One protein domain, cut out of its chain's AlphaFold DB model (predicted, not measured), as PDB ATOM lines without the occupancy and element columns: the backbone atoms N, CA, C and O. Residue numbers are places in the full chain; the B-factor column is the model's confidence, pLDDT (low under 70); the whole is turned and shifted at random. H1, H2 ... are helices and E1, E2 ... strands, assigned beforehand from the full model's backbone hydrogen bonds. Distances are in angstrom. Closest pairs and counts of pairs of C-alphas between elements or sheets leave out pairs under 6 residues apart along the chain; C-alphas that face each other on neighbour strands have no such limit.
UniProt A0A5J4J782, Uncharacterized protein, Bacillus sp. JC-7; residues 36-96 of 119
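AT A GLANCE: This is residues 36 to 96 of the 119 residues of an uncharacterized protein of Bacillus sp. JC-7 (UniProt A0A5J4J782). The model is a small body of two antiparallel sheets, the three strands E1, E4 and E3 and the pair E2 and E5, with the helix H1 leading into it at one end. E2 sits next to E1 and E4, E5 is the strand of its sheet farther from E1, and residues 36 to 41 of H1 stick out free. The 61 printed residues hold one named helix and five named strands, in the order H1 E1 E2 E3 E4 E5; the three-stranded sheet has the order E1 - E4 - E3, and the class is mixed, helices and strands. The whole is compact, with a radius of gyration of the C-alphas of 11.9 A, yet elongated, spanning 37 by 24 by 14 A.

HOW THE PARTS SIT: H1, residues 36 to 45, has each O i to N i+4 pair within hydrogen-bond range. A tight link with no residue between joins it to E1, residues 46 to 50, an edge strand. E1 is the antiparallel neighbour of E4, residues 76 to 82, at 164 degrees, with N 49 and O 79 at 2.9 A. E4 is the inner strand, and with E3, residues 69 to 73, the other edge strand, it forms a hairpin at 155 degrees, with N 71 and O 78 at 2.9 A. H1 only grazes this sheet, with its residues 40 to 45. E2, residues 57 to 63, is the antiparallel neighbour of E5, residues 86 to 89, at 156 degrees, with N 60 and O 88 at 2.8 A. The closest C-alphas of E1 and E2 are those of Ser 49 and Phe 60, 5.6 A apart; those of E2 and E4 are Ala 63 and Lys 82, 5.8 A apart. E5 is apart from E1 and from E3, and H1 is apart from E2 and from E5.

IN THESE COORDINATES: H1 begins at C-alpha 36 (46.988, -55.123, -16.292) and is 14.3 A long. E1 is 13.5 A long, E2 15.8 A, E3 13.0 A and E4 20.2 A, from C-alpha 76 (25.054, -37.210, -27.811) to C-alpha 82. E5, 9.7 A long, ends at C-alpha 89 (36.793, -28.473, -30.851). Residues 53 to 54 pair with residues 57 to 58 of E2, antiparallel.

THE WHOLE: The two C-alphas farthest apart are those of Leu 36 and Glu 55, at 40.1 A. The printed part has no cut. Its links are tight except for the short one from E1 to E2. The mean pLDDT of the printed part is 84.5; residue 36 and residues 38 to 40, in H1, are under 70.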
ATOM      1  N   LEU A  36      47.592 -56.106 -17.207       64.25
ATOM      2  CA  LEU A  36      46.988 -55.123 -16.292       64.25
ATOM      3  C   LEU A  36      47.764 -53.790 -16.205       64.25
ATOM      4  O   LEU A  36      47.121 -52.741 -16.263       64.25
ATOM      5  N   PRO A  37      49.111 -53.766 -16.113       72.19
ATOM      6  CA  PRO A  37      49.869 -52.514 -16.121       72.19
ATOM      7  C   PRO A  37      49.708 -51.694 -17.406       72.19
ATOM      8  O   PRO A  37      49.695 -50.467 -17.339       72.19
ATOM      9  N   GLU A  38      49.561 -52.340 -18.565       67.19
ATOM     10  CA  GLU A  38      49.339 -51.645 -19.837       67.19
ATOM     11  C   GLU A  38      47.951 -51.005 -19.879       67.19
ATOM     12  O   GLU A  38      47.804 -49.887 -20.374       67.19
ATOM     13  N   ILE A  39      46.951 -51.677 -19.300       66.31
ATOM     14  CA  ILE A  39      45.603 -51.126 -19.143       66.31
ATOM     15  C   ILE A  39      45.673 -49.883 -18.262       66.31
ATOM     16  O   ILE A  39      45.233 -48.826 -18.696       66.31
ATOM     17  N   PHE A  40      46.282 -49.958 -17.075       69.38
ATOM     18  CA  PHE A  40      46.407 -48.792 -16.190       69.38
ATOM     19  C   PHE A  40      47.159 -47.633 -16.850       69.38
ATOM     20  O   PHE A  40      46.672 -46.505 -16.829       69.38
ATOM     21  N   ALA A  41      48.276 -47.908 -17.527       72.50
ATOM     22  CA  ALA A  41      49.009 -46.888 -18.276       72.50
ATOM     23  C   ALA A  41      48.148 -46.244 -19.379       72.50
ATOM     24  O   ALA A  41      48.239 -45.039 -19.642       72.50
ATOM     25  N   TRP A  42      47.279 -47.025 -20.023       74.44
ATOM     26  CA  TRP A  42      46.315 -46.502 -20.981       74.44
ATOM     27  C   TRP A  42      45.233 -45.643 -20.304       74.44
ATOM     28  O   TRP A  42      44.996 -44.522 -20.750       74.44
ATOM     29  N   LEU A  43      44.641 -46.104 -19.194       70.31
ATOM     30  CA  LEU A  43      43.646 -45.346 -18.413       70.31
ATOM     31  C   LEU A  43      44.215 -44.005 -17.911       70.31
ATOM     32  O   LEU A  43      43.511 -42.994 -17.880       70.31
ATOM     33  N   ASP A  44      45.498 -43.973 -17.556       74.31
ATOM     34  CA  ASP A  44      46.182 -42.753 -17.123       74.31
ATOM     35  C   ASP A  44      46.426 -41.785 -18.289       74.31
ATOM     36  O   ASP A  44      46.320 -40.563 -18.134       74.31
ATOM     37  N   SER A  45      46.708 -42.324 -19.476       80.06
ATOM     38  CA  SER A  45      47.068 -41.541 -20.660       80.06
ATOM     39  C   SER A  45      45.890 -41.129 -21.539       80.06
ATOM     40  O   SER A  45      46.075 -40.259 -22.388       80.06
ATOM     41  N   TYR A  46      44.697 -41.689 -21.335       80.19
ATOM     42  CA  TYR A  46      43.495 -41.387 -22.113       80.19
ATOM     43  C   TYR A  46      42.371 -40.783 -21.268       80.19
ATOM     44  O   TYR A  46      42.223 -41.042 -20.072       80.19
ATOM     45  N   ARG A  47      41.543 -39.957 -21.909       77.44
ATOM     46  CA  ARG A  47      40.327 -39.383 -21.324       77.44
ATOM     47  C   ARG A  47      39.158 -39.566 -22.273       77.44
ATOM     48  O   ARG A  47      39.331 -39.723 -23.482       77.44
ATOM     49  N   ILE A  48      37.964 -39.475 -21.705       79.50
ATOM     50  CA  ILE A  48      36.708 -39.482 -22.441       79.50
ATOM     51  C   ILE A  48      36.004 -38.156 -22.166       79.50
ATOM     52  O   ILE A  48      35.882 -37.755 -21.011       79.50
ATOM     53  N   SER A  49      35.534 -37.503 -23.224       80.81
ATOM     54  CA  SER A  49      34.612 -36.371 -23.139       80.81
ATOM     55  C   SER A  49      33.222 -36.838 -23.562       80.81
ATOM     56  O   SER A  49      33.078 -37.574 -24.543       80.81
ATOM     57  N   PHE A  50      32.198 -36.434 -22.810       85.06
ATOM     58  CA  PHE A  50      30.806 -36.777 -23.085       85.06
ATOM     59  C   PHE A  50      29.956 -35.515 -23.193       85.06
ATOM     60  O   PHE A  50      29.745 -34.812 -22.206       85.06
ATOM     61  N   ASN A  51      29.444 -35.265 -24.399       86.69
ATOM     62  CA  ASN A  51      28.510 -34.190 -24.728       86.69
ATOM     63  C   ASN A  51      28.943 -32.788 -24.253       86.69
ATOM     64  O   ASN A  51      28.107 -31.929 -23.974       86.69
ATOM     65  N   GLU A  52      30.249 -32.541 -24.146       89.62
ATOM     66  CA  GLU A  52      30.773 -31.229 -23.780       89.62
ATOM     67  C   GLU A  52      30.589 -30.254 -24.949       89.62
ATOM     68  O   GLU A  52      31.078 -30.482 -26.058       89.62
ATOM     69  N   LYS A  53      29.855 -29.161 -24.712       94.00
ATOM     70  CA  LYS A  53      29.490 -28.174 -25.735       94.00
ATOM     71  C   LYS A  53      29.497 -26.755 -25.181       94.00
ATOM     72  O   LYS A  53      29.126 -26.526 -24.031       94.00
ATOM     73  N   ASP A  54      29.890 -25.801 -26.017       94.44
ATOM     74  CA  ASP A  54      29.656 -24.370 -25.812       94.44
ATOM     75  C   ASP A  54      29.096 -23.714 -27.093       94.44
ATOM     76  O   ASP A  54      28.664 -24.400 -28.024       94.44
ATOM     77  N   GLU A  55      29.078 -22.382 -27.139       95.50
ATOM     78  CA  GLU A  55      28.584 -21.591 -28.277       95.50
ATOM     79  C   GLU A  55      29.310 -21.880 -29.601       95.50
ATOM     80  O   GLU A  55      28.728 -21.698 -30.668       95.50
ATOM     81  N   LYS A  56      30.564 -22.350 -29.555       94.19
ATOM     82  CA  LYS A  56      31.372 -22.672 -30.741       94.19
ATOM     83  C   LYS A  56      31.183 -24.114 -31.219       94.19
ATOM     84  O   LYS A  56      31.641 -24.444 -32.309       94.19
ATOM     85  N   GLY A  57      30.520 -24.962 -30.433       94.50
ATOM     86  CA  GLY A  57      30.267 -26.363 -30.765       94.50
ATOM     87  C   GLY A  57      30.770 -27.333 -29.701       94.50
ATOM     88  O   GLY A  57      30.988 -26.960 -28.545       94.50
ATOM     89  N   PHE A  58      30.909 -28.600 -30.091       94.94
ATOM     90  CA  PHE A  58      31.403 -29.650 -29.207       94.94
ATOM     91  C   PHE A  58      32.910 -29.534 -29.012       94.94
ATOM     92  O   PHE A  58      33.650 -29.231 -29.953       94.94
ATOM     93  N   TYR A  59      33.365 -29.761 -27.785       94.94
ATOM     94  CA  TYR A  59      34.777 -29.689 -27.443       94.94
ATOM     95  C   TYR A  59      35.192 -30.823 -26.519       94.94
ATOM     96  O   TYR A  59      34.379 -31.405 -25.819       94.94
ATOM     97  N   PHE A  60      36.485 -31.117 -26.517       91.00
ATOM     98  CA  PHE A  60      37.133 -32.016 -25.581       91.00
ATOM     99  C   PHE A  60      38.069 -31.181 -24.705       91.00
ATOM    100  O   PHE A  60      39.005 -30.558 -25.219       91.00
ATOM    101  N   PHE A  61      37.834 -31.158 -23.394       87.94
ATOM    102  CA  PHE A  61      38.733 -30.505 -22.442       87.94
ATOM    103  C   PHE A  61      39.881 -31.419 -21.975       87.94
ATOM    104  O   PHE A  61      39.681 -32.605 -21.737       87.94
ATOM    105  N   ASN A  62      41.085 -30.865 -21.801       89.06
ATOM    106  CA  ASN A  62      42.297 -31.609 -21.430       89.06
ATOM    107  C   ASN A  62      42.679 -32.718 -22.427       89.06
ATOM    108  O   ASN A  62      43.081 -33.817 -22.040       89.06
ATOM    109  N   ALA A  63      42.588 -32.418 -23.722       88.69
ATOM    110  CA  ALA A  63      43.088 -33.288 -24.779       88.69
ATOM    111  C   ALA A  63      44.504 -32.878 -25.212       88.69
ATOM    112  O   ALA A  63      44.853 -31.695 -25.231       88.69
ATOM    113  N   ALA A  64      45.336 -33.850 -25.581       90.81
ATOM    114  CA  ALA A  64      46.629 -33.592 -26.215       90.81
ATOM    115  C   ALA A  64      46.468 -33.236 -27.700       90.81
ATOM    116  O   ALA A  64      47.175 -32.364 -28.208       90.81
ATOM    117  N   SER A  65      45.522 -33.885 -28.381       91.88
ATOM    118  CA  SER A  65      45.275 -33.786 -29.824       91.88
ATOM    119  C   SER A  65      43.800 -34.028 -30.161       91.88
ATOM    120  O   SER A  65      43.003 -34.341 -29.276       91.88
ATOM    121  N   TYR A  66      43.438 -33.871 -31.441       90.88
ATOM    122  CA  TYR A  66      42.100 -34.205 -31.939       90.88
ATOM    123  C   TYR A  66      41.680 -35.618 -31.492       90.88
ATOM    124  O   TYR A  66      42.555 -36.486 -31.439       90.88
ATOM    125  N   PRO A  67      40.393 -35.854 -31.161       85.00
ATOM    126  CA  PRO A  67      39.946 -37.158 -30.692       85.00
ATOM    127  C   PRO A  67      40.314 -38.302 -31.638       85.00
ATOM    128  O   PRO A  67      40.018 -38.254 -32.830       85.00
ATOM    129  N   ASP A  68      40.905 -39.354 -31.073       79.50
ATOM    130  CA  ASP A  68      41.241 -40.595 -31.777       79.50
ATOM    131  C   ASP A  68      39.965 -41.323 -32.233       79.50
ATOM    132  O   ASP A  68      39.967 -42.056 -33.224       79.50
ATOM    133  N   LYS A  69      38.859 -41.129 -31.504       79.31
ATOM    134  CA  LYS A  69      37.549 -41.695 -31.829       79.31
ATOM    135  C   LYS A  69      36.427 -40.761 -31.393       79.31
ATOM    136  O   LYS A  69      36.465 -40.221 -30.289       79.31
ATOM    137  N   ILE A  70      35.415 -40.625 -32.247       81.06
ATOM    138  CA  ILE A  70      34.164 -39.912 -31.970       81.06
ATOM    139  C   ILE A  70      33.017 -40.848 -32.342       81.06
ATOM    140  O   ILE A  70      33.011 -41.422 -33.429       81.06
ATOM    141  N   VAL A  71      32.076 -41.026 -31.425       80.25
ATOM    142  CA  VAL A  71      30.855 -41.823 -31.602       80.25
ATOM    143  C   VAL A  71      29.681 -41.065 -30.999       80.25
ATOM    144  O   VAL A  71      29.883 -40.159 -30.190       80.25
ATOM    145  N   LEU A  72      28.459 -41.421 -31.368       78.44
ATOM    146  CA  LEU A  72      27.252 -40.881 -30.755       78.44
ATOM    147  C   LEU A  72      26.625 -41.929 -29.830       78.44
ATOM    148  O   LEU A  72      26.681 -43.122 -30.111       78.44
ATOM    149  N   TYR A  73      26.057 -41.492 -28.714       76.38
ATOM    150  CA  TYR A  73      25.246 -42.315 -27.825       76.38
ATOM    151  C   TYR A  73      23.966 -41.563 -27.476       76.38
ATOM    152  O   TYR A  73      24.002 -40.517 -26.823       76.38
ATOM    153  N   LYS A  74      22.829 -42.097 -27.919       79.25
ATOM    154  CA  LYS A  74      21.524 -41.426 -27.904       79.25
ATOM    155  C   LYS A  74      21.593 -40.037 -28.555       79.25
ATOM    156  O   LYS A  74      21.039 -39.075 -28.020       79.25
ATOM    157  N   GLY A  75      22.324 -39.917 -29.666       82.25
ATOM    158  CA  GLY A  75      22.550 -38.652 -30.374       82.25
ATOM    159  C   GLY A  75      23.490 -37.664 -29.670       82.25
ATOM    160  O   GLY A  75      23.686 -36.554 -30.162       82.25
ATOM    161  N   MET A  76      24.078 -38.034 -28.527       84.88
ATOM    162  CA  MET A  76      25.054 -37.210 -27.811       84.88
ATOM    163  C   MET A  76      26.477 -37.680 -28.122       84.88
ATOM    164  O   MET A  76      26.745 -38.878 -28.022       84.88
ATOM    165  N   PRO A  77      27.413 -36.783 -28.465       84.19
ATOM    166  CA  PRO A  77      28.758 -37.197 -28.809       84.19
ATOM    167  C   PRO A  77      29.560 -37.679 -27.612       84.19
ATOM    168  O   PRO A  77      29.526 -37.109 -26.520       84.19
ATOM    169  N   LEU A  78      30.352 -38.702 -27.880       82.56
ATOM    170  CA  LEU A  78      31.365 -39.244 -27.006       82.56
ATOM    171  C   LEU A  78      32.682 -39.269 -27.769       82.56
ATOM    172  O   LEU A  78      32.790 -39.870 -28.840       82.56
ATOM    173  N   ALA A  79      33.684 -38.609 -27.208       83.75
ATOM    174  CA  ALA A  79      35.000 -38.485 -27.806       83.75
ATOM    175  C   ALA A  79      36.056 -39.116 -26.893       83.75
ATOM    176  O   ALA A  79      35.979 -39.002 -25.670       83.75
ATOM    177  N   LEU A  80      37.050 -39.769 -27.489       82.44
ATOM    178  CA  LEU A  80      38.193 -40.382 -26.812       82.44
ATOM    179  C   LEU A  80      39.476 -39.747 -27.348       82.44
ATOM    180  O   LEU A  80      39.684 -39.714 -28.561       82.44
ATOM    181  N   ALA A  81      40.339 -39.270 -26.458       83.94
ATOM    182  CA  ALA A  81      41.614 -38.661 -26.823       83.94
ATOM    183  C   ALA A  81      42.666 -38.928 -25.745       83.94
ATOM    184  O   ALA A  81      42.332 -39.219 -24.593       83.94
ATOM    185  N   LYS A  82      43.943 -38.771 -26.100       85.12
ATOM    186  CA  LYS A  82      45.018 -38.725 -25.106       85.12
ATOM    187  C   LYS A  82      44.862 -37.511 -24.196       85.12
ATOM    188  O   LYS A  82      44.569 -36.412 -24.672       85.12
ATOM    189  N   SER A  83      45.122 -37.709 -22.909       85.25
ATOM    190  CA  SER A  83      45.213 -36.666 -21.891       85.25
ATOM    191  C   SER A  83      46.238 -35.610 -22.296       85.25
ATOM    192  O   SER A  83      47.379 -35.925 -22.632       85.25
ATOM    193  N   GLY A  84      45.846 -34.347 -22.213       91.50
ATOM    194  CA  GLY A  84      46.717 -33.194 -22.405       91.50
ATOM    195  C   GLY A  84      46.138 -31.967 -21.716       91.50
ATOM    196  O   GLY A  84      45.354 -32.091 -20.783       91.50
ATOM    197  N   ASN A  85      46.506 -30.778 -22.189       93.25
ATOM    198  CA  ASN A  85      46.127 -29.512 -21.548       93.25
ATOM    199  C   ASN A  85      45.346 -28.577 -22.482       93.25
ATOM    200  O   ASN A  85      45.156 -27.405 -22.164       93.25
ATOM    201  N   ASN A  86      44.918 -29.068 -23.650       93.44
ATOM    202  CA  ASN A  86      44.232 -28.250 -24.641       93.44
ATOM    203  C   ASN A  86      42.719 -28.461 -24.580       93.44
ATOM    204  O   ASN A  86      42.229 -29.547 -24.266       93.44
ATOM    205  N   LYS A  87      41.982 -27.415 -24.955       94.88
ATOM    206  CA  LYS A  87      40.565 -27.502 -25.307       94.88
ATOM    207  C   LYS A  87      40.456 -27.612 -26.824       94.88
ATOM    208  O   LYS A  87      40.856 -26.685 -27.527       94.88
ATOM    209  N   ILE A  88      39.944 -28.733 -27.320       94.88
ATOM    210  CA  ILE A  88      39.935 -29.041 -28.756       94.88
ATOM    211  C   ILE A  88      38.499 -29.192 -29.238       94.88
ATOM    212  O   ILE A  88      37.763 -30.030 -28.733       94.88
ATOM    213  N   TYR A  89      38.106 -28.381 -30.217       96.44
ATOM    214  CA  TYR A  89      36.793 -28.473 -30.851       96.44
ATOM    215  C   TYR A  89      36.765 -29.608 -31.875       96.44
ATOM    216  O   TYR A  89      37.746 -29.816 -32.593       96.44
ATOM    217  N   PHE A  90      35.646 -30.327 -31.952       93.50
ATOM    218  CA  PHE A  90      35.479 -31.447 -32.878       93.50
ATOM    219  C   PHE A  90      34.094 -31.455 -33.529       93.50
ATOM    220  O   PHE A  90      33.121 -30.943 -32.971       93.50
ATOM    221  N   ASN A  91      34.019 -32.039 -34.727       93.31
ATOM    222  CA  ASN A  91      32.767 -32.221 -35.456       93.31
ATOM    223  C   ASN A  91      32.218 -33.640 -35.233       93.31
ATOM    224  O   ASN A  91      32.982 -34.591 -35.073       93.31
ATOM    225  N   ILE A  92      30.893 -33.756 -35.219       92.56
ATOM    226  CA  ILE A  92      30.144 -35.002 -35.064       92.56
ATOM    227  C   ILE A  92      29.540 -35.496 -36.385       92.56
ATOM    228  O   ILE A  92      28.950 -36.575 -36.419       92.56
ATOM    229  N   ASP A  93      29.670 -34.725 -37.468       92.19
ATOM    230  CA  ASP A  93      29.168 -35.101 -38.788       92.19
ATOM    231  C   ASP A  93      29.786 -36.430 -39.244       92.19
ATOM    232  O   ASP A  93      31.005 -36.573 -39.351       92.19
ATOM    233  N   GLY A  94      28.929 -37.419 -39.506       84.00
ATOM    234  CA  GLY A  94      29.348 -38.767 -39.895       84.00
ATOM    235  C   GLY A  94      29.830 -39.657 -38.743       84.00
ATOM    236  O   GLY A  94      30.292 -40.769 -39.007       84.00
ATOM    237  N   ALA A  95      29.724 -39.217 -37.483       80.81
ATOM    238  CA  ALA A  95      30.054 -40.056 -36.336       80.81
ATOM    239  C   ALA A  95      29.054 -41.224 -36.202       80.81
ATOM    240  O   ALA A  95      27.841 -41.006 -36.267       80.81
ATOM    241  N   PRO A  96      29.528 -42.468 -36.002       75.31
ATOM    242  CA  PRO A  96      28.649 -43.622 -35.864       75.31
ATOM    243  C   PRO A  96      27.904 -43.595 -34.521       75.31
ATOM    244  O   PRO A  96      28.497 -43.310 -33.479       75.31
TER     245      PRO A  96